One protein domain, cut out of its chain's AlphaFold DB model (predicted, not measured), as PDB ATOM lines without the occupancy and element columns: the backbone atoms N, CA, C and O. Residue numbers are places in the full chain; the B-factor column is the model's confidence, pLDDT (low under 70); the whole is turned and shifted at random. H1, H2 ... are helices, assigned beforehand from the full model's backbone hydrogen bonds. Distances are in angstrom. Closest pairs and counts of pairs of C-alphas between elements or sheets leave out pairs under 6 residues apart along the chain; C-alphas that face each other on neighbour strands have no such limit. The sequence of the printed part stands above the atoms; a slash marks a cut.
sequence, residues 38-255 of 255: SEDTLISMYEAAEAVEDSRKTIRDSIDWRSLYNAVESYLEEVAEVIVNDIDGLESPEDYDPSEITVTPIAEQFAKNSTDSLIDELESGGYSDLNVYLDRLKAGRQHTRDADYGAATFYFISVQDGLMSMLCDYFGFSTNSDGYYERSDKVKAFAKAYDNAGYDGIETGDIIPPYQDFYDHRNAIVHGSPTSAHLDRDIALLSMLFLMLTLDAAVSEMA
ATOM      1  N   SER A  38     177.608 138.571 148.569       40.41
ATOM      2  CA  SER A  38     177.549 139.754 149.431       40.41
ATOM      3  C   SER A  38     176.724 139.476 150.689       40.41
ATOM      4  O   SER A  38     175.730 138.752 150.654       40.41
ATOM      5  N   GLU A  39     177.110 140.101 151.797       39.97
ATOM      6  CA  GLU A  39     176.409 140.044 153.087       39.97
ATOM      7  C   GLU A  39     174.921 140.431 152.955       39.97
ATOM      8  O   GLU A  39     174.042 139.751 153.484       39.97
ATOM      9  N   ASP A  40     174.624 141.418 152.103       38.75
ATOM     10  CA  ASP A  40     173.259 141.823 151.747       38.75
ATOM     11  C   ASP A  40     172.449 140.708 151.051       38.75
ATOM     12  O   ASP A  40     171.230 140.627 151.216       38.75
ATOM     13  N   THR A  41     173.107 139.830 150.279       41.53
ATOM     14  CA  THR A  41     172.463 138.688 149.600       41.53
ATOM     15  C   THR A  41     172.044 137.632 150.616       41.53
ATOM     16  O   THR A  41     170.926 137.128 150.552       41.53
ATOM     17  N   LEU A  42     172.901 137.344 151.599       39.16
ATOM     18  CA  LEU A  42     172.604 136.385 152.664       39.16
ATOM     19  C   LEU A  42     171.478 136.891 153.579       39.16
ATOM     20  O   LEU A  42     170.549 136.141 153.870       39.16
ATOM     21  N   ILE A  43     171.504 138.169 153.967       42.22
ATOM     22  CA  ILE A  43     170.452 138.789 154.793       42.22
ATOM     23  C   ILE A  43     169.105 138.793 154.053       42.22
ATOM     24  O   ILE A  43     168.094 138.374 154.617       42.22
ATOM     25  N   SER A  44     169.097 139.140 152.762       44.09
ATOM     26  CA  SER A  44     167.883 139.098 151.932       44.09
ATOM     27  C   SER A  44     167.305 137.682 151.794       44.09
ATOM     28  O   SER A  44     166.090 137.518 151.700       44.09
ATOM     29  N   MET A  45     168.151 136.644 151.792       40.91
ATOM     30  CA  MET A  45     167.714 135.243 151.743       40.91
ATOM     31  C   MET A  45     167.057 134.782 153.053       40.91
ATOM     32  O   MET A  45     166.105 134.003 153.007       40.91
ATOM     33  N   TYR A  46     167.524 135.274 154.206       39.78
ATOM     34  CA  TYR A  46     166.955 134.937 155.516       39.78
ATOM     35  C   TYR A  46     165.685 135.728 155.844       39.78
ATOM     36  O   TYR A  46     164.707 135.132 156.288       39.78
ATOM     37  N   GLU A  47     165.641 137.034 155.564       38.75
ATOM     38  CA  GLU A  47     164.419 137.840 155.736       38.75
ATOM     39  C   GLU A  47     163.295 137.384 154.791       38.75
ATOM     40  O   GLU A  47     162.113 137.439 155.139       38.75
ATOM     41  N   ALA A  48     163.652 136.846 153.619       40.50
ATOM     42  CA  ALA A  48     162.696 136.185 152.747       40.50
ATOM     43  C   ALA A  48     162.069 134.949 153.410       40.50
ATOM     44  O   ALA A  48     160.895 134.711 153.179       40.50
ATOM     45  N   ALA A  49     162.780 134.180 154.241       35.69
ATOM     46  CA  ALA A  49     162.297 132.895 154.757       35.69
ATOM     47  C   ALA A  49     161.101 133.005 155.732       35.69
ATOM     48  O   ALA A  49     160.201 132.168 155.664       35.69
ATOM     49  N   GLU A  50     161.040 134.038 156.582       35.00
ATOM     50  CA  GLU A  50     159.963 134.220 157.580       35.00
ATOM     51  C   GLU A  50     158.717 134.896 156.967       35.00
ATOM     52  O   GLU A  50     157.587 134.465 157.189       35.00
ATOM     53  N   ALA A  51     158.904 135.873 156.068       36.28
ATOM     54  CA  ALA A  51     157.817 136.431 155.249       36.28
ATOM     55  C   ALA A  51     157.222 135.400 154.267       36.28
ATOM     56  O   ALA A  51     156.101 135.561 153.771       36.28
ATOM     57  N   VAL A  52     157.972 134.338 153.980       39.31
ATOM     58  CA  VAL A  52     157.591 133.260 153.075       39.31
ATOM     59  C   VAL A  52     156.577 132.296 153.696       39.31
ATOM     60  O   VAL A  52     155.818 131.730 152.926       39.31
ATOM     61  N   GLU A  53     156.450 132.139 155.017       38.75
ATOM     62  CA  GLU A  53     155.449 131.218 155.599       38.75
ATOM     63  C   GLU A  53     154.003 131.733 155.427       38.75
ATOM     64  O   GLU A  53     153.165 131.061 154.816       38.75
ATOM     65  N   ASP A  54     153.723 132.973 155.848       38.12
ATOM     66  CA  ASP A  54     152.406 133.607 155.657       38.12
ATOM     67  C   ASP A  54     152.105 133.884 154.172       38.12
ATOM     68  O   ASP A  54     150.958 133.756 153.716       38.12
ATOM     69  N   SER A  55     153.139 134.197 153.379       42.75
ATOM     70  CA  SER A  55     153.002 134.331 151.927       42.75
ATOM     71  C   SER A  55     152.722 132.984 151.259       42.75
ATOM     72  O   SER A  55     151.874 132.935 150.381       42.75
ATOM     73  N   ARG A  56     153.347 131.875 151.678       49.47
ATOM     74  CA  ARG A  56     153.147 130.533 151.090       49.47
ATOM     75  C   ARG A  56     151.721 130.043 151.250       49.47
ATOM     76  O   ARG A  56     151.140 129.579 150.274       49.47
ATOM     77  N   LYS A  57     151.143 130.185 152.444       48.09
ATOM     78  CA  LYS A  57     149.756 129.777 152.693       48.09
ATOM     79  C   LYS A  57     148.766 130.611 151.878       48.09
ATOM     80  O   LYS A  57     147.848 130.064 151.274       48.09
ATOM     81  N   THR A  58     149.001 131.922 151.811       49.66
ATOM     82  CA  THR A  58     148.200 132.846 150.997       49.66
ATOM     83  C   THR A  58     148.341 132.552 149.500       49.66
ATOM     84  O   THR A  58     147.341 132.555 148.791       49.66
ATOM     85  N   ILE A  59     149.555 132.247 149.026       55.22
ATOM     86  CA  ILE A  59     149.846 131.880 147.634       55.22
ATOM     87  C   ILE A  59     149.147 130.564 147.283       55.22
ATOM     88  O   ILE A  59     148.387 130.532 146.322       55.22
ATOM     89  N   ARG A  60     149.322 129.506 148.083       60.22
ATOM     90  CA  ARG A  60     148.704 128.191 147.846       60.22
ATOM     91  C   ARG A  60     147.187 128.283 147.697       60.22
ATOM     92  O   ARG A  60     146.639 127.732 146.748       60.22
ATOM     93  N   ASP A  61     146.531 128.981 148.624       60.97
ATOM     94  CA  ASP A  61     145.071 129.117 148.647       60.97
ATOM     95  C   ASP A  61     144.551 130.061 147.537       60.97
ATOM     96  O   ASP A  61     143.349 130.099 147.274       60.97
ATOM     97  N   SER A  62     145.442 130.827 146.893       60.19
ATOM     98  CA  SER A  62     145.114 131.725 145.778       60.19
ATOM     99  C   SER A  62     145.289 131.106 144.390       60.19
ATOM    100  O   SER A  62     144.773 131.683 143.439       60.19
ATOM    101  N   ILE A  63     145.975 129.961 144.274       64.19
ATOM    102  CA  ILE A  63     146.244 129.304 142.988       64.19
ATOM    103  C   ILE A  63     144.997 128.562 142.476       64.19
ATOM    104  O   ILE A  63     144.439 127.712 143.172       64.19
ATOM    105  N   ASP A  64     144.591 128.825 141.228       69.12
ATOM    106  CA  ASP A  64     143.602 128.002 140.510       69.12
ATOM    107  C   ASP A  64     144.237 126.717 139.940       69.12
ATOM    108  O   ASP A  64     144.508 126.582 138.741       69.12
ATOM    109  N   TRP A  65     144.473 125.751 140.829       72.44
ATOM    110  CA  TRP A  65     145.120 124.472 140.517       72.44
ATOM    111  C   TRP A  65     144.387 123.653 139.453       72.44
ATOM    112  O   TRP A  65     145.021 123.003 138.623       72.44
ATOM    113  N   ARG A  66     143.054 123.731 139.412       69.75
ATOM    114  CA  ARG A  66     142.246 122.998 138.435       69.75
ATOM    115  C   ARG A  66     142.459 123.510 137.017       69.75
ATOM    116  O   ARG A  66     142.526 122.717 136.076       69.75
ATOM    117  N   SER A  67     142.539 124.827 136.840       62.91
ATOM    118  CA  SER A  67     142.870 125.414 135.538       62.91
ATOM    119  C   SER A  67     144.295 125.058 135.113       62.91
ATOM    120  O   SER A  67     144.519 124.790 133.936       62.91
ATOM    121  N   LEU A  68     145.224 124.986 136.072       61.41
ATOM    122  CA  LEU A  68     146.601 124.557 135.838       61.41
ATOM    123  C   LEU A  68     146.674 123.090 135.375       61.41
ATOM    124  O   LEU A  68     147.227 122.845 134.308       61.41
ATOM    125  N   TYR A  69     146.019 122.148 136.064       65.69
ATOM    126  CA  TYR A  69     145.992 120.720 135.694       65.69
ATOM    127  C   TYR A  69     145.578 120.478 134.240       65.69
ATOM    128  O   TYR A  69     146.310 119.845 133.482       65.69
ATOM    129  N   ASN A  70     144.452 121.061 133.809       61.56
ATOM    130  CA  ASN A  70     143.927 120.852 132.451       61.56
ATOM    131  C   ASN A  70     144.868 121.333 131.337       61.56
ATOM    132  O   ASN A  70     144.674 120.978 130.176       61.56
ATOM    133  N   ALA A  71     145.826 122.197 131.664       56.31
ATOM    134  CA  ALA A  71     146.723 122.798 130.697       56.31
ATOM    135  C   ALA A  71     148.129 122.171 130.713       56.31
ATOM    136  O   ALA A  71     148.851 122.314 129.726       56.31
ATOM    137  N   VAL A  72     148.494 121.419 131.763       62.62
ATOM    138  CA  VAL A  72     149.781 120.703 131.835       62.62
ATOM    139  C   VAL A  72     149.679 119.185 131.685       62.62
ATOM    140  O   VAL A  72     150.704 118.593 131.370       62.62
ATOM    141  N   GLU A  73     148.491 118.571 131.818       61.81
ATOM    142  CA  GLU A  73     148.256 117.105 131.830       61.81
ATOM    143  C   GLU A  73     149.074 116.316 130.787       61.81
ATOM    144  O   GLU A  73     149.681 115.305 131.120       61.81
ATOM    145  N   SER A  74     149.191 116.807 129.547       55.91
ATOM    146  CA  SER A  74     149.934 116.114 128.480       55.91
ATOM    147  C   SER A  74     151.454 116.046 128.678       55.91
ATOM    148  O   SER A  74     152.101 115.224 128.046       55.91
ATOM    149  N   TYR A  75     152.033 116.924 129.499       62.44
ATOM    150  CA  TYR A  75     153.477 116.966 129.760       62.44
ATOM    151  C   TYR A  75     153.871 116.216 131.034       62.44
ATOM    152  O   TYR A  75     155.054 115.957 131.236       62.44
ATOM    153  N   LEU A  76     152.903 115.892 131.893       64.38
ATOM    154  CA  LEU A  76     153.142 115.358 133.234       64.38
ATOM    155  C   LEU A  76     153.684 113.924 133.186       64.38
ATOM    156  O   LEU A  76     154.718 113.629 133.784       64.38
ATOM    157  N   GLU A  77     153.062 113.064 132.377       67.50
ATOM    158  CA  GLU A  77     153.518 111.681 132.167       67.50
ATOM    159  C   GLU A  77     154.908 111.626 131.511       67.50
ATOM    160  O   GLU A  77     155.779 110.873 131.952       67.50
ATOM    161  N   GLU A  78     155.161 112.490 130.524       74.38
ATOM    162  CA  GLU A  78     156.431 112.525 129.788       74.38
ATOM    163  C   GLU A  78     157.627 112.908 130.685       74.38
ATOM    164  O   GLU A  78     158.734 112.406 130.482       74.38
ATOM    165  N   VAL A  79     157.432 113.754 131.710       76.31
ATOM    166  CA  VAL A  79     158.502 114.110 132.666       76.31
ATOM    167  C   VAL A  79     158.959 112.879 133.446       76.31
ATOM    168  O   VAL A  79     160.162 112.662 133.610       76.31
ATOM    169  N   ALA A  80     158.009 112.082 133.935       78.12
ATOM    170  CA  ALA A  80     158.316 110.887 134.703       78.12
ATOM    171  C   ALA A  80     159.006 109.829 133.824       78.12
ATOM    172  O   ALA A  80     160.010 109.254 134.245       78.12
ATOM    173  N   GLU A  81     158.545 109.631 132.584       80.38
ATOM    174  CA  GLU A  81     159.184 108.704 131.640       80.38
ATOM    175  C   GLU A  81     160.640 109.080 131.356       80.38
ATOM    176  O   GLU A  81     161.513 108.209 131.352       80.38
ATOM    177  N   VAL A  82     160.912 110.369 131.142       82.94
ATOM    178  CA  VAL A  82     162.269 110.875 130.900       82.94
ATOM    179  C   VAL A  82     163.158 110.655 132.124       82.94
ATOM    180  O   VAL A  82     164.301 110.233 131.982       82.94
ATOM    181  N   ILE A  83     162.655 110.893 133.336       84.19
ATOM    182  CA  ILE A  83     163.455 110.679 134.549       84.19
ATOM    183  C   ILE A  83     163.819 109.200 134.726       84.19
ATOM    184  O   ILE A  83     164.960 108.911 135.068       84.19
ATOM    185  N   VAL A  84     162.899 108.271 134.454       84.56
ATOM    186  CA  VAL A  84     163.167 106.826 134.596       84.56
ATOM    187  C   VAL A  84     164.091 106.292 133.503       84.56
ATOM    188  O   VAL A  84     164.925 105.431 133.769       84.56
ATOM    189  N   ASN A  85     163.928 106.754 132.262       83.44
ATOM    190  CA  ASN A  85     164.579 106.125 131.109       83.44
ATOM    191  C   ASN A  85     165.845 106.843 130.630       83.44
ATOM    192  O   ASN A  85     166.671 106.227 129.953       83.44
ATOM    193  N   ASP A  86     165.991 108.134 130.929       83.00
ATOM    194  CA  ASP A  86     167.029 108.997 130.356       83.00
ATOM    195  C   ASP A  86     167.987 109.596 131.404       83.00
ATOM    196  O   ASP A  86     168.820 110.451 131.073       83.00
ATOM    197  N   ILE A  87     167.889 109.131 132.652       84.69
ATOM    198  CA  ILE A  87     168.788 109.472 133.755       84.69
ATOM    199  C   ILE A  87     169.273 108.173 134.398       84.69
ATOM    200  O   ILE A  87     168.470 107.348 134.820       84.69
ATOM    201  N   ASP A  88     170.589 107.997 134.486       86.62
ATOM    202  CA  ASP A  88     171.215 106.849 135.149       86.62
ATOM    203  C   ASP A  88     172.455 107.298 135.933       86.62
ATOM    204  O   ASP A  88     173.060 108.322 135.605       86.62
ATOM    205  N   GLY A  89     172.831 106.548 136.969       86.69
ATOM    206  CA  GLY A  89     174.014 106.834 137.792       86.69
ATOM    207  C   GLY A  89     173.878 108.041 138.729       86.69
ATOM    208  O   GLY A  89     174.885 108.569 139.193       86.69
ATOM    209  N   LEU A  90     172.654 108.508 139.005       90.94
ATOM    210  CA  LEU A  90     172.430 109.473 140.079       90.94
ATOM    211  C   LEU A  90     172.537 108.754 141.428       90.94
ATOM    212  O   LEU A  90     171.728 107.883 141.730       90.94
ATOM    213  N   GLU A  91     173.519 109.153 142.229       91.50
ATOM    214  CA  GLU A  91     173.758 108.624 143.572       91.50
ATOM    215  C   GLU A  91     173.673 109.730 144.632       91.50
ATOM    216  O   GLU A  91     173.492 110.913 144.320       91.50
ATOM    217  N   SER A  92     173.840 109.341 145.898       89.88
ATOM    218  CA  SER A  92     173.980 110.267 147.020       89.88
ATOM    219  C   SER A  92     175.110 111.283 146.770       89.88
ATOM    220  O   SER A  92     176.074 110.986 146.061       89.88
ATOM    221  N   PRO A  93     175.047 112.491 147.348       89.94
ATOM    222  CA  PRO A  93     176.048 113.518 147.093       89.94
ATOM    223  C   PRO A  93     177.454 113.150 147.595       89.94
ATOM    224  O   PRO A  93     178.437 113.713 147.117       89.94
ATOM    225  N   GLU A  94     177.587 112.215 148.537       89.06
ATOM    226  CA  GLU A  94     178.882 111.692 148.985       89.06
ATOM    227  C   GLU A  94     179.533 110.730 147.984       89.06
ATOM    228  O   GLU A  94     180.764 110.678 147.918       89.06
ATOM    229  N   ASP A  95     178.721 109.987 147.233       91.75
ATOM    230  CA  ASP A  95     179.174 108.953 146.296       91.75
ATOM    231  C   ASP A  95     179.148 109.430 144.832       91.75
ATOM    232  O   ASP A  95     179.775 108.828 143.966       91.75
ATOM    233  N   TYR A  96     178.492 110.561 144.567       92.62
ATOM    234  CA  TYR A  96     178.315 111.118 143.234       92.62
ATOM    235  C   TYR A  96     179.629 111.365 142.479       92.62
ATOM    236  O   TYR A  96     180.480 112.162 142.891       92.62
ATOM    237  N   ASP A  97     179.723 110.744 141.301       90.50
ATOM    238  CA  ASP A  97     180.756 110.980 140.300       90.50
ATOM    239  C   ASP A  97     180.124 111.580 139.022       90.50
ATOM    240  O   ASP A  97     179.393 110.887 138.305       90.50
ATOM    241  N   PRO A  98     180.444 112.843 138.666       88.19
ATOM    242  CA  PRO A  98     179.956 113.480 137.439       88.19
ATOM    243  C   PRO A  98     180.323 112.745 136.139       88.19
ATOM    244  O   PRO A  98     179.814 113.080 135.074       88.19
ATOM    245  N   SER A  99     181.272 111.805 136.175       89.44
ATOM    246  CA  SER A  99     181.645 110.993 135.015       89.44
ATOM    247  C   SER A  99     180.838 109.702 134.873       89.44
ATOM    248  O   SER A  99     180.867 109.097 133.798       89.44
ATOM    249  N   GLU A 100     180.126 109.294 135.926       90.19
ATOM    250  CA  GLU A 100     179.292 108.089 135.952       90.19
ATOM    251  C   GLU A 100     177.808 108.411 135.743       90.19
ATOM    252  O   GLU A 100     177.078 107.586 135.188       90.19
ATOM    253  N   ILE A 101     177.377 109.631 136.081       90.06
ATOM    254  CA  ILE A 101     176.032 110.093 135.746       90.06
ATOM    255  C   ILE A 101     175.846 110.212 134.229       90.06
ATOM    256  O   ILE A 101     176.679 110.745 133.491       90.06
ATOM    257  N   THR A 102     174.705 109.729 133.750       87.38
ATOM    258  CA  THR A 102     174.284 109.878 132.361       87.38
ATOM    259  C   THR A 102     172.958 110.617 132.309       87.38
ATOM    260  O   THR A 102     171.927 110.075 132.688       87.38
ATOM    261  N   VAL A 103     172.984 111.836 131.769       86.44
ATOM    262  CA  VAL A 103     171.786 112.572 131.341       86.44
ATOM    263  C   VAL A 103     171.754 112.556 129.818       86.44
ATOM    264  O   VAL A 103     172.628 113.143 129.165       86.44
ATOM    265  N   THR A 104     170.782 111.865 129.221       80.31
ATOM    266  CA  THR A 104     170.738 111.759 127.755       80.31
ATOM    267  C   THR A 104     170.415 113.115 127.105       80.31
ATOM    268  O   THR A 104     169.836 114.009 127.729       80.31
ATOM    269  N   PRO A 105     170.725 113.294 125.806       79.38
ATOM    270  CA  PRO A 105     170.301 114.485 125.073       79.38
ATOM    271  C   PRO A 105     168.778 114.684 125.040       79.38
ATOM    272  O   PRO A 105     168.323 115.812 124.866       79.38
ATOM    273  N   ILE A 106     167.994 113.606 125.188       79.06
ATOM    274  CA  ILE A 106     166.531 113.676 125.260       79.06
ATOM    275  C   ILE A 106     166.132 114.331 126.582       79.06
ATOM    276  O   ILE A 106     165.423 115.336 126.544       79.06
ATOM    277  N   ALA A 107     166.667 113.853 127.710       79.00
ATOM    278  CA  ALA A 107     166.429 114.455 129.021       79.00
ATOM    279  C   ALA A 107     166.839 115.929 129.071       79.00
ATOM    280  O   ALA A 107     166.067 116.773 129.524       79.00
ATOM    281  N   GLU A 108     168.012 116.274 128.536       85.00
ATOM    282  CA  GLU A 108     168.454 117.668 128.467       85.00
ATOM    283  C   GLU A 108     167.494 118.543 127.648       85.00
ATOM    284  O   GLU A 108     167.127 119.646 128.070       85.00
ATOM    285  N   GLN A 109     167.116 118.088 126.451       82.62
ATOM    286  CA  GLN A 109     166.233 118.850 125.572       82.62
ATOM    287  C   GLN A 109     164.851 119.013 126.201       82.62
ATOM    288  O   GLN A 109     164.265 120.094 126.121       82.62
ATOM    289  N   PHE A 110     164.352 117.955 126.834       82.81
ATOM    290  CA  PHE A 110     163.070 117.949 127.510       82.81
ATOM    291  C   PHE A 110     163.068 118.918 128.695       82.81
ATOM    292  O   PHE A 110     162.207 119.789 128.742       82.81
ATOM    293  N   ALA A 111     164.085 118.870 129.563       86.31
ATOM    294  CA  ALA A 111     164.261 119.796 130.685       86.31
ATOM    295  C   ALA A 111     164.207 121.268 130.242       86.31
ATOM    296  O   ALA A 111     163.523 122.106 130.837       86.31
ATOM    297  N   LYS A 112     164.924 121.591 129.161       86.88
ATOM    298  CA  LYS A 112     164.980 122.948 128.601       86.88
ATOM    299  C   LYS A 112     163.643 123.374 128.004       86.88
ATOM    300  O   LYS A 112     163.172 124.467 128.308       86.88
ATOM    301  N   ASN A 113     163.030 122.517 127.189       84.19
ATOM    302  CA  ASN A 113     161.762 122.811 126.524       84.19
ATOM    303  C   ASN A 113     160.605 122.950 127.512       84.19
ATOM    304  O   ASN A 113     159.758 123.822 127.325       84.19
ATOM    305  N   SER A 114     160.560 122.119 128.551       84.31
ATOM    306  CA  SER A 114     159.524 122.181 129.581       84.31
ATOM    307  C   SER A 114     159.640 123.466 130.400       84.31
ATOM    308  O   SER A 114     158.644 124.158 130.600       84.31
ATOM    309  N   THR A 115     160.864 123.865 130.762       90.31
ATOM    310  CA  THR A 115     161.127 125.152 131.425       90.31
ATOM    311  C   THR A 115     160.744 126.341 130.541       90.31
ATOM    312  O   THR A 115     160.103 127.276 131.018       90.31
ATOM    313  N   ASP A 116     161.117 126.323 129.256       88.25
ATOM    314  CA  ASP A 116     160.737 127.372 128.301       88.25
ATOM    315  C   ASP A 116     159.212 127.458 128.143       88.25
ATOM    316  O   ASP A 116     158.651 128.548 128.219       88.25
ATOM    317  N   SER A 117     158.535 126.313 128.028       85.12
ATOM    318  CA  SER A 117     157.075 126.249 127.884       85.12
ATOM    319  C   SER A 117     156.352 126.764 129.130       85.12
ATOM    320  O   SER A 117     155.385 127.514 129.009       85.12
ATOM    321  N   LEU A 118     156.842 126.430 130.330       86.31
ATOM    322  CA  LEU A 118     156.311 126.966 131.586       86.31
ATOM    323  C   LEU A 118     156.455 128.493 131.647       86.31
ATOM    324  O   LEU A 118     155.518 129.183 132.045       86.31
ATOM    325  N   ILE A 119     157.611 129.033 131.249       90.25
ATOM    326  CA  ILE A 119     157.839 130.484 131.218       90.25
ATOM    327  C   ILE A 119     156.892 131.161 130.226       90.25
ATOM    328  O   ILE A 119     156.269 132.157 130.587       90.25
ATOM    329  N   ASP A 120     156.777 130.635 129.007       86.62
ATOM    330  CA  ASP A 120     155.939 131.221 127.957       86.62
ATOM    331  C   ASP A 120     154.459 131.243 128.376       86.62
ATOM    332  O   ASP A 120     153.767 132.247 128.183       86.62
ATOM    333  N   GLU A 121     153.983 130.173 129.017       81.12
ATOM    334  CA  GLU A 121     152.613 130.093 129.520       81.12
ATOM    335  C   GLU A 121     152.370 131.127 130.635       81.12
ATOM    336  O   GLU A 121     151.405 131.890 130.548       81.12
ATOM    337  N   LEU A 122     153.300 131.263 131.592       83.81
ATOM    338  CA  LEU A 122     153.262 132.303 132.636       83.81
ATOM    339  C   LEU A 122     153.252 133.724 132.054       83.81
ATOM    340  O   LEU A 122     152.476 134.583 132.477       83.81
ATOM    341  N   GLU A 123     154.084 133.986 131.043       85.69
ATOM    342  CA  GLU A 123     154.141 135.286 130.365       85.69
ATOM    343  C   GLU A 123     152.863 135.607 129.585       85.69
ATOM    344  O   GLU A 123     152.463 136.773 129.503       85.69
ATOM    345  N   SER A 124     152.206 134.591 129.028       81.12
ATOM    346  CA  SER A 124     150.937 134.749 128.316       81.12
ATOM    347  C   SER A 124     149.744 135.026 129.244       81.12
ATOM    348  O   SER A 124     148.652 135.352 128.771       81.12
ATOM    349  N   GLY A 125     149.961 134.963 130.563       70.44
ATOM    350  CA  GLY A 125     148.929 135.103 131.585       70.44
ATOM    351  C   GLY A 125     148.272 133.779 131.977       70.44
ATOM    352  O   GLY A 125     147.346 133.795 132.789       70.44
ATOM    353  N   GLY A 126     148.748 132.655 131.436       62.97
ATOM    354  CA  GLY A 126     148.481 131.332 131.982       62.97
ATOM    355  C   GLY A 126     149.095 131.214 133.377       62.97
ATOM    356  O   GLY A 126     150.155 131.762 133.650       62.97
ATOM    357  N   TYR A 127     148.397 130.552 134.298       67.00
ATOM    358  CA  TYR A 127     148.890 130.279 135.659       67.00
ATOM    359  C   TYR A 127     149.357 131.526 136.425       67.00
ATOM    360  O   TYR A 127     150.411 131.521 137.063       67.00
ATOM    361  N   SER A 128     148.567 132.605 136.383       66.31
ATOM    362  CA  SER A 128     148.943 133.905 136.957       66.31
ATOM    363  C   SER A 128     149.403 133.854 138.414       66.31
ATOM    364  O   SER A 128     150.165 134.715 138.852       66.31
ATOM    365  N   ASP A 129     148.961 132.845 139.152       65.06
ATOM    366  CA  ASP A 129     149.255 132.656 140.568       65.06
ATOM    367  C   ASP A 129     150.671 132.087 140.802       65.06
ATOM    368  O   ASP A 129     151.272 132.307 141.852       65.06
ATOM    369  N   LEU A 130     151.270 131.454 139.786       74.75
ATOM    370  CA  LEU A 130     152.675 131.035 139.765       74.75
ATOM    371  C   LEU A 130     153.625 132.134 139.251       74.75
ATOM    372  O   LEU A 130     154.844 131.941 139.259       74.75
ATOM    373  N   ASN A 131     153.121 133.321 138.878       76.00
ATOM    374  CA  ASN A 131     153.960 134.437 138.410       76.00
ATOM    375  C   ASN A 131     155.017 134.880 139.429       76.00
ATOM    376  O   ASN A 131     156.041 135.443 139.047       76.00
ATOM    377  N   VAL A 132     154.815 134.587 140.716       80.75
ATOM    378  CA  VAL A 132     155.808 134.829 141.777       80.75
ATOM    379  C   VAL A 132     157.135 134.087 141.541       80.75
ATOM    380  O   VAL A 132     158.171 134.470 142.094       80.75
ATOM    381  N   TYR A 133     157.123 133.037 140.716       85.94
ATOM    382  CA  TYR A 133     158.301 132.266 140.323       85.94
ATOM    383  C   TYR A 133     158.869 132.661 138.956       85.94
ATOM    384  O   TYR A 133     159.991 132.265 138.643       85.94
ATOM    385  N   LEU A 134     158.160 133.473 138.163       86.38
ATOM    386  CA  LEU A 134     158.519 133.775 136.773       86.38
ATOM    387  C   LEU A 134     159.928 134.367 136.632       86.38
ATOM    388  O   LEU A 134     160.708 133.922 135.790       86.38
ATOM    389  N   ASP A 135     160.285 135.333 137.479       86.19
ATOM    390  CA  ASP A 135     161.609 135.962 137.432       86.19
ATOM    391  C   ASP A 135     162.728 134.969 137.778       86.19
ATOM    392  O   ASP A 135     163.787 134.984 137.147       86.19
ATOM    393  N   ARG A 136     162.480 134.052 138.723       89.69
ATOM    394  CA  ARG A 136     163.433 132.994 139.095       89.69
ATOM    395  C   ARG A 136     163.615 131.988 137.961       89.69
ATOM    396  O   ARG A 136     164.747 131.652 137.636       89.69
ATOM    397  N   LEU A 137     162.525 131.566 137.318       91.62
ATOM    398  CA  LEU A 137     162.565 130.658 136.164       91.62
ATOM    399  C   LEU A 137     163.342 131.275 134.993       91.62
ATOM    400  O   LEU A 137     164.211 130.630 134.405       91.62
ATOM    401  N   LYS A 138     163.089 132.554 134.687       92.81
ATOM    402  CA  LYS A 138     163.818 133.295 133.646       92.81
ATOM    403  C   LYS A 138     165.306 133.419 133.955       92.81
ATOM    404  O   LYS A 138     166.114 133.245 133.042       92.81
ATOM    405  N   ALA A 139     165.660 133.703 135.209       90.56
ATOM    406  CA  ALA A 139     167.049 133.774 135.644       90.56
ATOM    407  C   ALA A 139     167.737 132.406 135.520       90.56
ATOM    408  O   ALA A 139     168.751 132.305 134.832       90.56
ATOM    409  N   GLY A 140     167.144 131.340 136.071       91.62
ATOM    410  CA  GLY A 140     167.676 129.976 135.966       91.62
ATOM    411  C   GLY A 140     167.889 129.533 134.515       91.62
ATOM    412  O   GLY A 140     168.957 129.027 134.157       91.62
ATOM    413  N   ARG A 141     166.926 129.828 133.631       95.81
ATOM    414  CA  ARG A 141     167.053 129.604 132.184       95.81
ATOM    415  C   ARG A 141     168.239 130.352 131.576       95.81
ATOM    416  O   ARG A 141     168.966 129.780 130.763       95.81
ATOM    417  N   GLN A 142     168.406 131.631 131.906       92.88
ATOM    418  CA  GLN A 142     169.491 132.439 131.355       92.88
ATOM    419  C   GLN A 142     170.857 131.902 131.805       92.88
ATOM    420  O   GLN A 142     171.707 131.654 130.957       92.88
ATOM    421  N   HIS A 143     171.022 131.602 133.096       91.31
ATOM    422  CA  HIS A 143     172.245 130.995 133.627       91.31
ATOM    423  C   HIS A 143     172.547 129.631 132.985       91.31
ATOM    424  O   HIS A 143     173.689 129.359 132.621       91.31
ATOM    425  N   THR A 144     171.521 128.816 132.722       93.19
ATOM    426  CA  THR A 144     171.677 127.554 131.974       93.19
ATOM    427  C   THR A 144     172.222 127.791 130.561       93.19
ATOM    428  O   THR A 144     173.096 127.057 130.100       93.19
ATOM    429  N   ARG A 145     171.729 128.819 129.852       92.81
ATOM    430  CA  ARG A 145     172.203 129.185 128.502       92.81
ATOM    431  C   ARG A 145     173.635 129.720 128.513       92.81
ATOM    432  O   ARG A 145     174.376 129.461 127.567       92.81
ATOM    433  N   ASP A 146     174.015 130.405 129.583       92.00
ATOM    434  CA  ASP A 146     175.354 130.962 129.782       92.00
ATOM    435  C   ASP A 146     176.355 129.936 130.356       92.00
ATOM    436  O   ASP A 146     177.521 130.268 130.566       92.00
ATOM    437  N   ALA A 147     175.920 128.684 130.564       91.50
ATOM    438  CA  ALA A 147     176.681 127.602 131.198       91.50
ATOM    439  C   ALA A 147     177.144 127.915 132.639       91.50
ATOM    440  O   ALA A 147     178.104 127.327 133.136       91.50
ATOM    441  N   ASP A 148     176.431 128.810 133.320       91.62
ATOM    442  CA  ASP A 148     176.572 129.094 134.747       91.62
ATOM    443  C   ASP A 148     175.645 128.169 135.549       91.62
ATOM    444  O   ASP A 148     174.589 128.553 136.058       91.62
ATOM    445  N   TYR A 149     176.014 126.891 135.583       90.75
ATOM    446  CA  TYR A 149     175.157 125.842 136.131       90.75
ATOM    447  C   TYR A 149     174.959 125.950 137.642       90.75
ATOM    448  O   TYR A 149     173.877 125.639 138.127       90.75
ATOM    449  N   GLY A 150     175.944 126.470 138.381       87.12
ATOM    450  CA  GLY A 150     175.795 126.693 139.818       87.12
ATOM    451  C   GLY A 150     174.658 127.664 140.128       87.12
ATOM    452  O   GLY A 150     173.764 127.338 140.908       87.12
ATOM    453  N   ALA A 151     174.634 128.824 139.464       86.75
ATOM    454  CA  ALA A 151     173.544 129.782 139.627       86.75
ATOM    455  C   ALA A 151     172.203 129.221 139.130       86.75
ATOM    456  O   ALA A 151     171.182 129.386 139.801       86.75
ATOM    457  N   ALA A 152     172.199 128.523 137.988       88.00
ATOM    458  CA  ALA A 152     170.995 127.888 137.455       88.00
ATOM    459  C   ALA A 152     170.350 126.930 138.472       88.00
ATOM    460  O   ALA A 152     169.159 127.060 138.763       88.00
ATOM    461  N   THR A 153     171.152 126.045 139.076       90.25
ATOM    462  CA  THR A 153     170.723 125.091 140.109       90.25
ATOM    463  C   THR A 153     170.025 125.786 141.276       90.25
ATOM    464  O   THR A 153     168.934 125.375 141.674       90.25
ATOM    465  N   PHE A 154     170.587 126.882 141.797       88.31
ATOM    466  CA  PHE A 154     169.964 127.625 142.899       88.31
ATOM    467  C   PHE A 154     168.592 128.196 142.530       88.31
ATOM    468  O   PHE A 154     167.657 128.122 143.333       88.31
ATOM    469  N   TYR A 155     168.444 128.752 141.324       89.50
ATOM    470  CA  TYR A 155     167.167 129.310 140.884       89.50
ATOM    471  C   TYR A 155     166.081 128.240 140.758       89.50
ATOM    472  O   TYR A 155     164.963 128.464 141.225       89.50
ATOM    473  N   PHE A 156     166.395 127.077 140.183       93.25
ATOM    474  CA  PHE A 156     165.419 125.998 140.027       93.25
ATOM    475  C   PHE A 156     165.063 125.332 141.362       93.25
ATOM    476  O   PHE A 156     163.875 125.185 141.658       93.25
ATOM    477  N   ILE A 157     166.053 125.048 142.222       89.38
ATOM    478  CA  ILE A 157     165.818 124.542 143.587       89.38
ATOM    479  C   ILE A 157     164.924 125.503 144.380       89.38
ATOM    480  O   ILE A 157     164.014 125.068 145.080       89.38
ATOM    481  N   SER A 158     165.131 126.818 144.247       86.62
ATOM    482  CA  SER A 158     164.318 127.811 144.956       86.62
ATOM    483  C   SER A 158     162.833 127.742 144.581       86.62
ATOM    484  O   SER A 158     161.978 127.883 145.459       86.62
ATOM    485  N   VAL A 159     162.512 127.529 143.301       89.12
ATOM    486  CA  VAL A 159     161.121 127.353 142.855       89.12
ATOM    487  C   VAL A 159     160.573 126.019 143.357       89.12
ATOM    488  O   VAL A 159     159.477 125.975 143.920       89.12
ATOM    489  N   GLN A 160     161.362 124.950 143.229       90.50
ATOM    490  CA  GLN A 160     160.991 123.610 143.675       90.50
ATOM    491  C   GLN A 160     160.668 123.574 145.176       90.50
ATOM    492  O   GLN A 160     159.677 122.972 145.581       90.50
ATOM    493  N   ASP A 161     161.449 124.263 146.008       85.56
ATOM    494  CA  ASP A 161     161.201 124.368 147.447       85.56
ATOM    495  C   ASP A 161     159.871 125.043 147.774       85.56
ATOM    496  O   ASP A 161     159.208 124.671 148.744       85.56
ATOM    497  N   GLY A 162     159.489 126.041 146.977       83.56
ATOM    498  CA  GLY A 162     158.201 126.708 147.096       83.56
ATOM    499  C   GLY A 162     157.042 125.746 146.854       83.56
ATOM    500  O   GLY A 162     156.164 125.623 147.706       83.56
ATOM    501  N   LEU A 163     157.091 125.014 145.740       87.12
ATOM    502  CA  LEU A 163     156.086 124.012 145.372       87.12
ATOM    503  C   LEU A 163     156.029 122.857 146.379       87.12
ATOM    504  O   LEU A 163     154.953 122.469 146.833       87.12
ATOM    505  N   MET A 164     157.186 122.349 146.803       87.81
ATOM    506  CA  MET A 164     157.258 121.269 147.784       87.81
ATOM    507  C   MET A 164     156.713 121.687 149.151       87.81
ATOM    508  O   MET A 164     156.082 120.883 149.833       87.81
ATOM    509  N   SER A 165     156.913 122.946 149.555       84.25
ATOM    510  CA  SER A 165     156.294 123.475 150.772       84.25
ATOM    511  C   SER A 165     154.769 123.401 150.694       84.25
ATOM    512  O   SER A 165     154.142 122.968 151.655       84.25
ATOM    513  N   MET A 166     154.179 123.766 149.550       83.81
ATOM    514  CA  MET A 166     152.726 123.706 149.351       83.81
ATOM    515  C   MET A 166     152.203 122.265 149.416       83.81
ATOM    516  O   MET A 166     151.185 122.015 150.063       83.81
ATOM    517  N   LEU A 167     152.925 121.318 148.807       86.62
ATOM    518  CA  LEU A 167     152.628 119.882 148.880       86.62
ATOM    519  C   LEU A 167     152.696 119.340 150.313       86.62
ATOM    520  O   LEU A 167     151.813 118.597 150.750       86.62
ATOM    521  N   CYS A 168     153.729 119.722 151.065       87.25
ATOM    522  CA  CYS A 168     153.867 119.323 152.462       87.25
ATOM    523  C   CYS A 168     152.704 119.859 153.308       87.25
ATOM    524  O   CYS A 168     152.081 119.085 154.041       87.25
ATOM    525  N   ASP A 169     152.357 121.141 153.140       84.00
ATOM    526  CA  ASP A 169     151.223 121.765 153.828       84.00
ATOM    527  C   ASP A 169     149.898 121.058 153.487       84.00
ATOM    528  O   ASP A 169     149.042 120.890 154.357       84.00
ATOM    529  N   TYR A 170     149.707 120.661 152.222       86.00
ATOM    530  CA  TYR A 170     148.501 119.973 151.751       86.00
ATOM    531  C   TYR A 170     148.311 118.613 152.436       86.00
ATOM    532  O   TYR A 170     147.231 118.307 152.944       86.00
ATOM    533  N   PHE A 171     149.375 117.815 152.530       87.44
ATOM    534  CA  PHE A 171     149.311 116.507 153.181       87.44
ATOM    535  C   PHE A 171     149.454 116.540 154.705       87.44
ATOM    536  O   PHE A 171     149.332 115.490 155.345       87.44
ATOM    537  N   GLY A 172     149.673 117.718 155.292       85.88
ATOM    538  CA  GLY A 172     149.813 117.899 156.733       85.88
ATOM    539  C   GLY A 172     151.157 117.423 157.284       85.88
ATOM    540  O   GLY A 172     151.232 117.038 158.452       85.88
ATOM    541  N   PHE A 173     152.205 117.430 156.460       84.88
ATOM    542  CA  PHE A 173     153.570 117.328 156.964       84.88
ATOM    543  C   PHE A 173     153.935 118.649 157.644       84.88
ATOM    544  O   PHE A 173     153.532 119.715 157.188       84.88
ATOM    545  N   SER A 174     154.640 118.591 158.771       71.19
ATOM    546  CA  SER A 174     154.949 119.773 159.580       71.19
ATOM    547  C   SER A 174     156.366 120.266 159.338       71.19
ATOM    548  O   SER A 174     157.296 119.467 159.246       71.19
ATOM    549  N   THR A 175     156.540 121.582 159.344       64.38
ATOM    550  CA  THR A 175     157.849 122.201 159.535       64.38
ATOM    551  C   THR A 175     158.377 121.902 160.943       64.38
ATOM    552  O   THR A 175     157.623 121.690 161.898       64.38
ATOM    553  N   ASN A 176     159.698 121.852 161.083       61.38
ATOM    554  CA  ASN A 176     160.373 121.861 162.372       61.38
ATOM    555  C   ASN A 176     160.257 123.254 163.030       61.38
ATOM    556  O   ASN A 176     159.693 124.187 162.458       61.38
ATOM    557  N   SER A 177     160.783 123.403 164.251       42.81
ATOM    558  CA  SER A 177     160.678 124.644 165.046       42.81
ATOM    559  C   SER A 177     161.235 125.894 164.369       42.81
ATOM    560  O   SER A 177     160.934 127.001 164.810       42.81
ATOM    561  N   ASP A 178     162.034 125.710 163.324       53.03
ATOM    562  CA  ASP A 178     162.796 126.761 162.666       53.03
ATOM    563  C   ASP A 178     162.172 127.129 161.303       53.03
ATOM    564  O   ASP A 178     162.776 127.856 160.523       53.03
ATOM    565  N   GLY A 179     160.970 126.615 160.995       51.28
ATOM    566  CA  GLY A 179     160.244 126.902 159.751       51.28
ATOM    567  C   GLY A 179     160.690 126.067 158.541       51.28
ATOM    568  O   GLY A 179     160.278 126.340 157.411       51.28
ATOM    569  N   TYR A 180     161.508 125.029 158.749       59.47
ATOM    570  CA  TYR A 180     162.044 124.172 157.687       59.47
ATOM    571  C   TYR A 180     161.420 122.774 157.702       59.47
ATOM    572  O   TYR A 180     161.120 122.205 158.742       59.47
ATOM    573  N   TYR A 181     161.249 122.167 156.533       55.66
ATOM    574  CA  TYR A 181     160.832 120.766 156.455       55.66
ATOM    575  C   TYR A 181     162.022 119.833 156.629       55.66
ATOM    576  O   TYR A 181     163.074 120.051 156.018       55.66
ATOM    577  N   GLU A 182     161.845 118.757 157.396       67.75
ATOM    578  CA  GLU A 182     162.817 117.673 157.382       67.75
ATOM    579  C   GLU A 182     162.862 117.035 155.990       67.75
ATOM    580  O   GLU A 182     161.839 116.871 155.322       67.75
ATOM    581  N   ARG A 183     164.059 116.602 155.580       74.94
ATOM    582  CA  ARG A 183     164.276 115.809 154.359       74.94
ATOM    583  C   ARG A 183     163.211 114.725 154.194       74.94
ATOM    584  O   ARG A 183     162.615 114.585 153.131       74.94
ATOM    585  N   SER A 184     162.986 113.965 155.266       79.19
ATOM    586  CA  SER A 184     162.091 112.812 155.242       79.19
ATOM    587  C   SER A 184     160.641 113.201 154.959       79.19
ATOM    588  O   SER A 184     159.908 112.404 154.387       79.19
ATOM    589  N   ASP A 185     160.229 114.416 155.309       83.69
ATOM    590  CA  ASP A 185     158.859 114.875 155.121       83.69
ATOM    591  C   ASP A 185     158.611 115.377 153.699       83.69
ATOM    592  O   ASP A 185     157.581 115.037 153.122       83.69
ATOM    593  N   LYS A 186     159.585 116.063 153.083       85.25
ATOM    594  CA  LYS A 186     159.493 116.458 151.665       85.25
ATOM    595  C   LYS A 186     159.430 115.234 150.744       85.25
ATOM    596  O   LYS A 186     158.556 115.150 149.888       85.25
ATOM    597  N   VAL A 187     160.283 114.233 150.983       86.56
ATOM    598  CA  VAL A 187     160.268 112.973 150.213       86.56
ATOM    599  C   VAL A 187     158.959 112.201 150.421       86.56
ATOM    600  O   VAL A 187     158.389 111.703 149.454       86.56
ATOM    601  N   LYS A 188     158.422 112.135 151.651       88.12
ATOM    602  CA  LYS A 188     157.114 111.497 151.914       88.12
ATOM    603  C   LYS A 188     155.954 112.232 151.243       88.12
ATOM    604  O   LYS A 188     155.044 111.570 150.751       88.12
ATOM    605  N   ALA A 189     155.956 113.567 151.253       89.62
ATOM    606  CA  ALA A 189     154.932 114.369 150.589       89.62
ATOM    607  C   ALA A 189     154.927 114.105 149.085       89.62
ATOM    608  O   ALA A 189     153.875 113.821 148.518       89.62
ATOM    609  N   PHE A 190     156.113 114.110 148.480       89.06
ATOM    610  CA  PHE A 190     156.286 113.798 147.072       89.06
ATOM    611  C   PHE A 190     155.828 112.370 146.731       89.06
ATOM    612  O   PHE A 190     155.000 112.191 145.843       89.06
ATOM    613  N   ALA A 191     156.276 111.364 147.491       87.75
ATOM    614  CA  ALA A 191     155.875 109.970 147.286       87.75
ATOM    615  C   ALA A 191     154.358 109.773 147.367       87.75
ATOM    616  O   ALA A 191     153.777 109.058 146.557       87.75
ATOM    617  N   LYS A 192     153.706 110.455 148.312       89.69
ATOM    618  CA  LYS A 192     152.257 110.385 148.474       89.69
ATOM    619  C   LYS A 192     151.492 111.039 147.322       89.69
ATOM    620  O   LYS A 192     150.431 110.530 146.982       89.69
ATOM    621  N   ALA A 193     151.993 112.144 146.764       86.81
ATOM    622  CA  ALA A 193     151.405 112.753 145.570       86.81
ATOM    623  C   ALA A 193     151.514 111.810 144.367       86.81
ATOM    624  O   ALA A 193     150.532 111.519 143.689       86.81
ATOM    625  N   TYR A 194     152.716 111.278 144.151       81.88
ATOM    626  CA  TYR A 194     153.003 110.407 143.019       81.88
ATOM    627  C   TYR A 194     152.169 109.112 143.050       81.88
ATOM    628  O   TYR A 194     151.590 108.723 142.036       81.88
ATOM    629  N   ASP A 195     152.021 108.498 144.231       83.12
ATOM    630  CA  ASP A 195     151.189 107.303 144.437       83.12
ATOM    631  C   ASP A 195     149.707 107.511 144.066       83.12
ATOM    632  O   ASP A 195     149.036 106.555 143.670       83.12
ATOM    633  N   ASN A 196     149.169 108.727 144.214       78.69
ATOM    634  CA  ASN A 196     147.760 109.004 143.916       78.69
ATOM    635  C   ASN A 196     147.520 109.344 142.442       78.69
ATOM    636  O   ASN A 196     146.445 109.025 141.935       78.69
ATOM    637  N   ALA A 197     148.481 110.007 141.788       70.38
ATOM    638  CA  ALA A 197     148.360 110.426 140.394       70.38
ATOM    639  C   ALA A 197     148.263 109.214 139.457       70.38
ATOM    640  O   ALA A 197     147.365 109.163 138.622       70.38
ATOM    641  N   GLY A 198     149.111 108.200 139.677       62.97
ATOM    642  CA  GLY A 198     149.128 106.961 138.900       62.97
ATOM    643  C   GLY A 198     149.548 107.195 137.447       62.97
ATOM    644  O   GLY A 198     148.742 107.605 136.624       62.97
ATOM    645  N   TYR A 199     150.799 106.879 137.121       68.31
ATOM    646  CA  TYR A 199     151.349 107.067 135.777       68.31
ATOM    647  C   TYR A 199     151.339 105.747 135.009       68.31
ATOM    648  O   TYR A 199     151.714 104.699 135.545       68.31
ATOM    649  N   ASP A 200     150.905 105.785 133.749       66.00
ATOM    650  CA  ASP A 200     150.795 104.591 132.916       66.00
ATOM    651  C   ASP A 200     152.177 103.946 132.700       66.00
ATOM    652  O   ASP A 200     153.010 104.412 131.930       66.00
ATOM    653  N   GLY A 201     152.416 102.825 133.382       65.19
ATOM    654  CA  GLY A 201     153.629 102.023 133.211       65.19
ATOM    655  C   GLY A 201     154.854 102.476 134.010       65.19
ATOM    656  O   GLY A 201     155.900 101.852 133.843       65.19
ATOM    657  N   ILE A 202     154.730 103.479 134.888       75.81
ATOM    658  CA  ILE A 202     155.806 103.904 135.797       75.81
ATOM    659  C   ILE A 202     155.431 103.552 137.234       75.81
ATOM    660  O   ILE A 202     154.393 103.979 137.741       75.81
ATOM    661  N   GLU A 203     156.276 102.771 137.908       77.94
ATOM    662  CA  GLU A 203     156.066 102.448 139.316       77.94
ATOM    663  C   GLU A 203     156.687 103.530 140.209       77.94
ATOM    664  O   GLU A 203     157.779 104.031 139.951       77.94
ATOM    665  N   THR A 204     156.043 103.847 141.337       77.88
ATOM    666  CA  THR A 204     156.607 104.751 142.360       77.88
ATOM    667  C   THR A 204     158.026 104.339 142.774       77.88
ATOM    668  O   THR A 204     158.876 105.185 143.055       77.88
ATOM    669  N   GLY A 205     158.310 103.033 142.780       81.19
ATOM    670  CA  GLY A 205     159.634 102.488 143.077       81.19
ATOM    671  C   GLY A 205     160.737 102.903 142.100       81.19
ATOM    672  O   GLY A 205     161.898 102.862 142.493       81.19
ATOM    673  N   ASP A 206     160.389 103.343 140.890       83.69
ATOM    674  CA  ASP A 206     161.342 103.760 139.854       83.69
ATOM    675  C   ASP A 206     161.669 105.261 139.930       83.69
ATOM    676  O   ASP A 206     162.714 105.699 139.457       83.69
ATOM    677  N   ILE A 207     160.803 106.059 140.562       85.00
ATOM    678  CA  ILE A 207     160.939 107.522 140.657       85.00
ATOM    679  C   ILE A 207     161.433 107.975 142.030       85.00
ATOM    680  O   ILE A 207     162.222 108.915 142.135       85.00
ATOM    681  N   ILE A 208     160.971 107.339 143.106       87.88
ATOM    682  CA  ILE A 208     161.281 107.806 144.461       87.88
ATOM    683  C   ILE A 208     162.761 107.675 144.823       87.88
ATOM    684  O   ILE A 208     163.272 108.628 145.412       87.88
ATOM    685  N   PRO A 209     163.477 106.589 144.481       88.81
ATOM    686  CA  PRO A 209     164.915 106.518 144.727       88.81
ATOM    687  C   PRO A 209     165.716 107.650 144.055       88.81
ATOM    688  O   PRO A 209     166.339 108.412 144.795       88.81
ATOM    689  N   PRO A 210     165.641 107.878 142.724       87.62
ATOM    690  CA  PRO A 210     166.400 108.967 142.104       87.62
ATOM    691  C   PRO A 210     165.940 110.346 142.593       87.62
ATOM    692  O   PRO A 210     166.758 111.254 142.744       87.62
ATOM    693  N   TYR A 211     164.652 110.517 142.917       89.31
ATOM    694  CA  TYR A 211     164.173 111.741 143.561       89.31
ATOM    695  C   TYR A 211     164.815 111.958 144.937       89.31
ATOM    696  O   TYR A 211     165.215 113.073 145.268       89.31
ATOM    697  N   GLN A 212     164.910 110.907 145.752       90.56
ATOM    698  CA  GLN A 212     165.508 110.964 147.080       90.56
ATOM    699  C   GLN A 212     166.998 111.314 147.006       90.56
ATOM    700  O   GLN A 212     167.443 112.149 147.796       90.56
ATOM    701  N   ASP A 213     167.736 110.729 146.063       91.31
ATOM    702  CA  ASP A 213     169.153 111.033 145.847       91.31
ATOM    703  C   ASP A 213     169.336 112.481 145.382       91.31
ATOM    704  O   ASP A 213     170.097 113.242 145.983       91.31
ATOM    705  N   PHE A 214     168.546 112.940 144.404       92.31
ATOM    706  CA  PHE A 214     168.542 114.350 144.003       92.31
ATOM    707  C   PHE A 214     168.220 115.290 145.177       92.31
ATOM    708  O   PHE A 214     168.825 116.354 145.337       92.31
ATOM    709  N   TYR A 215     167.272 114.909 146.030       89.69
ATOM    710  CA  TYR A 215     166.902 115.715 147.185       89.69
ATOM    711  C   TYR A 215     168.051 115.819 148.212       89.69
ATOM    712  O   TYR A 215     168.172 116.830 148.915       89.69
ATOM    713  N   ASP A 216     168.935 114.822 148.271       88.56
ATOM    714  CA  ASP A 216     170.151 114.861 149.087       88.56
ATOM    715  C   ASP A 216     171.178 115.839 148.525       88.56
ATOM    716  O   ASP A 216     171.693 116.664 149.284       88.56
ATOM    717  N   HIS A 217     171.382 115.844 147.204       90.25
ATOM    718  CA  HIS A 217     172.168 116.881 146.522       90.25
ATOM    719  C   HIS A 217     171.644 118.278 146.840       90.25
ATOM    720  O   HIS A 217     172.393 119.147 147.289       90.25
ATOM    721  N   ARG A 218     170.330 118.484 146.706       89.44
ATOM    722  CA  ARG A 218     169.679 119.756 147.050       89.44
ATOM    723  C   ARG A 218     169.950 120.165 148.498       89.44
ATOM    724  O   ARG A 218     170.226 121.335 148.764       89.44
ATOM    725  N   ASN A 219     169.869 119.237 149.450       84.69
ATOM    726  CA  ASN A 219     170.164 119.536 150.854       84.69
ATOM    727  C   ASN A 219     171.633 119.895 151.075       84.69
ATOM    728  O   ASN A 219     171.902 120.871 151.775       84.69
ATOM    729  N   ALA A 220     172.564 119.157 150.469       84.00
ATOM    730  CA  ALA A 220     173.987 119.460 150.549       84.00
ATOM    731  C   ALA A 220     174.288 120.870 150.011       84.00
ATOM    732  O   ALA A 220     175.000 121.635 150.661       84.00
ATOM    733  N   ILE A 221     173.673 121.248 148.887       83.56
ATOM    734  CA  ILE A 221     173.806 122.572 148.266       83.56
ATOM    735  C   ILE A 221     173.252 123.680 149.169       83.56
ATOM    736  O   ILE A 221     173.949 124.649 149.464       83.56
ATOM    737  N   VAL A 222     172.007 123.548 149.638       79.00
ATOM    738  CA  VAL A 222     171.341 124.612 150.413       79.00
ATOM    739  C   VAL A 222     171.952 124.797 151.801       79.00
ATOM    740  O   VAL A 222     171.953 125.910 152.321       79.00
ATOM    741  N   HIS A 223     172.494 123.736 152.396       77.94
ATOM    742  CA  HIS A 223     173.193 123.819 153.678       77.94
ATOM    743  C   HIS A 223     174.700 124.081 153.536       77.94
ATOM    744  O   HIS A 223     175.403 124.105 154.544       77.94
ATOM    745  N   GLY A 224     175.190 124.309 152.313       72.88
ATOM    746  CA  GLY A 224     176.570 124.709 152.055       72.88
ATOM    747  C   GLY A 224     177.601 123.643 152.425       72.88
ATOM    748  O   GLY A 224     178.655 123.989 152.952       72.88
ATOM    749  N   SER A 225     177.307 122.360 152.184       77.75
ATOM    750  CA  SER A 225     178.231 121.254 152.457       77.75
ATOM    751  C   SER A 225     179.471 121.347 151.554       77.75
ATOM    752  O   SER A 225     179.366 121.081 150.356       77.75
ATOM    753  N   PRO A 226     180.669 121.670 152.077       67.12
ATOM    754  CA  PRO A 226     181.826 121.972 151.228       67.12
ATOM    755  C   PRO A 226     182.334 120.782 150.409       67.12
ATOM    756  O   PRO A 226     183.024 120.967 149.414       67.12
ATOM    757  N   THR A 227     182.041 119.558 150.854       73.81
ATOM    758  CA  THR A 227     182.555 118.319 150.256       73.81
ATOM    759  C   THR A 227     181.521 117.560 149.437       73.81
ATOM    760  O   THR A 227     181.897 116.609 148.765       73.81
ATOM    761  N   SER A 228     180.244 117.937 149.517       83.12
ATOM    762  CA  SER A 228     179.149 117.207 148.864       83.12
ATOM    763  C   SER A 228     178.139 118.114 148.145       83.12
ATOM    764  O   SER A 228     177.185 117.631 147.546       83.12
ATOM    765  N   ALA A 229     178.340 119.438 148.148       84.75
ATOM    766  CA  ALA A 229     177.573 120.357 147.310       84.75
ATOM    767  C   ALA A 229     178.118 120.364 145.872       84.75
ATOM    768  O   ALA A 229     179.064 121.088 145.555       84.75
ATOM    769  N   HIS A 230     177.497 119.577 144.997       87.12
ATOM    770  CA  HIS A 230     177.833 119.529 143.574       87.12
ATOM    771  C   HIS A 230     177.022 120.566 142.793       87.12
ATOM    772  O   HIS A 230     175.801 120.640 142.902       87.12
ATOM    773  N   LEU A 231     177.709 121.410 142.023       87.44
ATOM    774  CA  LEU A 231     177.124 122.528 141.269       87.44
ATOM    775  C   LEU A 231     177.566 122.466 139.802       87.44
ATOM    776  O   LEU A 231     178.188 123.391 139.276       87.44
ATOM    777  N   ASP A 232     177.281 121.339 139.158       91.38
ATOM    778  CA  ASP A 232     177.634 121.072 137.766       91.38
ATOM    779  C   ASP A 232     176.417 121.101 136.826       91.38
ATOM    780  O   ASP A 232     175.285 121.407 137.215       91.38
ATOM    781  N   ARG A 233     176.682 120.816 135.546       93.81
ATOM    782  CA  ARG A 233     175.676 120.784 134.485       93.81
ATOM    783  C   ARG A 233     174.562 119.783 134.764       93.81
ATOM    784  O   ARG A 233     173.405 120.104 134.506       93.81
ATOM    785  N   ASP A 234     174.899 118.583 135.207       94.00
ATOM    786  CA  ASP A 234     173.939 117.492 135.315       94.00
ATOM    787  C   ASP A 234     173.032 117.721 136.520       94.00
ATOM    788  O   ASP A 234     171.815 117.618 136.378       94.00
ATOM    789  N   ILE A 235     173.571 118.223 137.637       94.19
ATOM    790  CA  ILE A 235     172.762 118.704 138.765       94.19
ATOM    791  C   ILE A 235     171.822 119.844 138.344       94.19
ATOM    792  O   ILE A 235     170.654 119.857 138.744       94.19
ATOM    793  N   ALA A 236     172.273 120.776 137.497       93.81
ATOM    794  CA  ALA A 236     171.398 121.828 136.979       93.81
ATOM    795  C   ALA A 236     170.262 121.259 136.112       93.81
ATOM    796  O   ALA A 236     169.107 121.647 136.290       93.81
ATOM    797  N   LEU A 237     170.545 120.307 135.218       93.81
ATOM    798  CA  LEU A 237     169.515 119.660 134.395       93.81
ATOM    799  C   LEU A 237     168.538 118.829 135.235       93.81
ATOM    800  O   LEU A 237     167.329 118.907 135.020       93.81
ATOM    801  N   LEU A 238     169.039 118.101 136.233       94.50
ATOM    802  CA  LEU A 238     168.211 117.377 137.196       94.50
ATOM    803  C   LEU A 238     167.305 118.330 137.970       94.50
ATOM    804  O   LEU A 238     166.120 118.051 138.125       94.50
ATOM    805  N   SER A 239     167.815 119.492 138.385       95.00
ATOM    806  CA  SER A 239     167.004 120.490 139.084       95.00
ATOM    807  C   SER A 239     165.845 121.017 138.236       95.00
ATOM    808  O   SER A 239     164.774 121.277 138.775       95.00
ATOM    809  N   MET A 240     166.011 121.101 136.912       94.00
ATOM    810  CA  MET A 240     164.934 121.458 135.981       94.00
ATOM    811  C   MET A 240     163.906 120.327 135.848       94.00
ATOM    812  O   MET A 240     162.705 120.573 135.940       94.00
ATOM    813  N   LEU A 241     164.362 119.084 135.659       91.56
ATOM    814  CA  LEU A 241     163.484 117.919 135.507       91.56
ATOM    815  C   LEU A 241     162.672 117.657 136.778       91.56
ATOM    816  O   LEU A 241     161.447 117.567 136.726       91.56
ATOM    817  N   PHE A 242     163.331 117.625 137.936       92.38
ATOM    818  CA  PHE A 242     162.659 117.418 139.213       92.38
ATOM    819  C   PHE A 242     161.811 118.612 139.647       92.38
ATOM    820  O   PHE A 242     160.840 118.416 140.379       92.38
ATOM    821  N   LEU A 243     162.110 119.832 139.188       92.44
ATOM    822  CA  LEU A 243     161.195 120.965 139.325       92.44
ATOM    823  C   LEU A 243     159.887 120.701 138.573       92.44
ATOM    824  O   LEU A 243     158.821 120.861 139.165       92.44
ATOM    825  N   MET A 244     159.954 120.268 137.312       88.25
ATOM    826  CA  MET A 244     158.753 119.946 136.534       88.25
ATOM    827  C   MET A 244     157.970 118.791 137.154       88.25
ATOM    828  O   MET A 244     156.753 118.884 137.271       88.25
ATOM    829  N   LEU A 245     158.659 117.759 137.641       87.88
ATOM    830  CA  LEU A 245     158.022 116.642 138.339       87.88
ATOM    831  C   LEU A 245     157.384 117.082 139.672       87.88
ATOM    832  O   LEU A 245     156.344 116.583 140.087       87.88
ATOM    833  N   THR A 246     157.985 118.054 140.357       89.50
ATOM    834  CA  THR A 246     157.409 118.629 141.580       89.50
ATOM    835  C   THR A 246     156.186 119.493 141.274       89.50
ATOM    836  O   THR A 246     155.222 119.478 142.037       89.50
ATOM    837  N   LEU A 247     156.218 120.248 140.171       87.19
ATOM    838  CA  LEU A 247     155.067 121.004 139.685       87.19
ATOM    839  C   LEU A 247     153.918 120.060 139.342       87.19
ATOM    840  O   LEU A 247     152.805 120.300 139.783       87.19
ATOM    841  N   ASP A 248     154.202 118.975 138.631       83.75
ATOM    842  CA  ASP A 248     153.236 117.926 138.331       83.75
ATOM    843  C   ASP A 248     152.543 117.396 139.596       83.75
ATOM    844  O   ASP A 248     151.329 117.527 139.754       83.75
ATOM    845  N   ALA A 249     153.333 116.908 140.556       85.69
ATOM    846  CA  ALA A 249     152.825 116.405 141.827       85.69
ATOM    847  C   ALA A 249     151.946 117.439 142.555       85.69
ATOM    848  O   ALA A 249     150.890 117.106 143.087       85.69
ATOM    849  N   ALA A 250     152.369 118.707 142.565       85.31
ATOM    850  CA  ALA A 250     151.618 119.800 143.173       85.31
ATOM    851  C   ALA A 250     150.260 120.009 142.487       85.31
ATOM    852  O   ALA A 250     149.236 120.147 143.153       85.31
ATOM    853  N   VAL A 251     150.252 120.002 141.159       80.44
ATOM    854  CA  VAL A 251     149.063 120.249 140.348       80.44
ATOM    855  C   VAL A 251     148.068 119.104 140.441       80.44
ATOM    856  O   VAL A 251     146.886 119.357 140.657       80.44
ATOM    857  N   SER A 252     148.544 117.867 140.345       79.94
ATOM    858  CA  SER A 252     147.720 116.661 140.429       79.94
ATOM    859  C   SER A 252     146.989 116.533 141.768       79.94
ATOM    860  O   SER A 252     145.852 116.074 141.811       79.94
ATOM    861  N   GLU A 253     147.600 116.986 142.865       84.56
ATOM    862  CA  GLU A 253     146.999 116.897 144.200       84.56
ATOM    863  C   GLU A 253     146.082 118.060 144.566       84.56
ATOM    864  O   GLU A 253     145.140 117.887 145.340       84.56
ATOM    865  N   MET A 254     146.381 119.259 144.074       79.94
ATOM    866  CA  MET A 254     145.696 120.471 144.518       79.94
ATOM    867  C   MET A 254     144.554 120.912 143.582       79.94
ATOM    868  O   MET A 254     143.797 121.811 143.958       79.94
ATOM    869  N   ALA A 255     144.412 120.292 142.400       73.25
ATOM    870  CA  ALA A 255     143.370 120.542 141.387       73.25
ATOM    871  C   ALA A 255     141.996 119.913 141.692       73.25
ATOM    872  O   ALA A 255     140.966 120.545 141.333       73.25
TER     873      ALA A 255
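What this domain is: This is residues 38 to 255 of the 255 residues of an uncharacterized protein of Natrinema gari JCM 14663 (UniProt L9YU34). Look for a compact helical body with H8 running through its core: H2, H3 and H5 pack on H8, and H4 completes a bundle of five helices packed together. The hairpin of H6 and H7 crosses H8 and covers one side of that bundle, while H1 packs on H5 near its far end and its free residues 39 to 48 stick out. You will find 218 printed residues with eight named helices, H1 to H8 in order, and no named strand: the class is all helix. The whole is compact, with a radius of gyration of the C-alphas of 16.3 A and spans of 47 by 43 by 33 A.

How they stand to each other: Start at H1, residues 39 to 62; its residues 56 to 60 alone touch H5, residues 149 to 171, closest at the C-alphas of Arg 60 and Met 166, 6.2 A. Next, H2, residues 65 to 86, forms a helical hairpin with H3, residues 105 to 123, at a shallow tilt of 13 degrees, closest at Asp 86 and Ala 107, C-alphas 5.7 A apart. H4, residues 128 to 145, forms hairpins with H3, closest at the C-alphas of Leu 122 and Asn 131, 6.2 A, and with H5, closest at those of Gly 140 and Ala 152, 4.2 A. H6, residues 183 to 197, forms a hairpin with H7, residues 204 to 222, closest at the C-alphas of Asp 195 and Thr 204, 6.3 A. The hub is H8, residues 233 to 254, touching H2, H3, H5, H6 and H7. It runs the same way as H5 at a shallow tilt of 21 degrees, with the C-alphas of Thr 153 and Ala 236 closest, 4.6 A. H7 only just touches H8, with 3 pairs of C-alphas within 8 A, closest at Tyr 211 and Phe 242, 7.3 A. Every O i to N i+4 pair is within hydrogen-bond range in H3, H5 and H8, against 15 of 20 in H1, 11 of 18 in H2, 9 of 14 in H4, 10 of 11 in H6 and 13 of 15 in H7.

Where its parts are: Find C-alpha 39 at (176.409, 140.044, 153.087); from there H1 runs 33.2 A to C-alpha 62, with a kink of 56 degrees near residue 52. H5 measures 32.3 A, and H8 runs 31.6 A to C-alpha 254 at (145.696, 120.471, 144.518).

The domain as a whole: The printed part has no cut. The links H2 to H3 and H5 to H6 are long. Look for low confidence, pLDDT under 70, in 56 residues, among them 38 to 64.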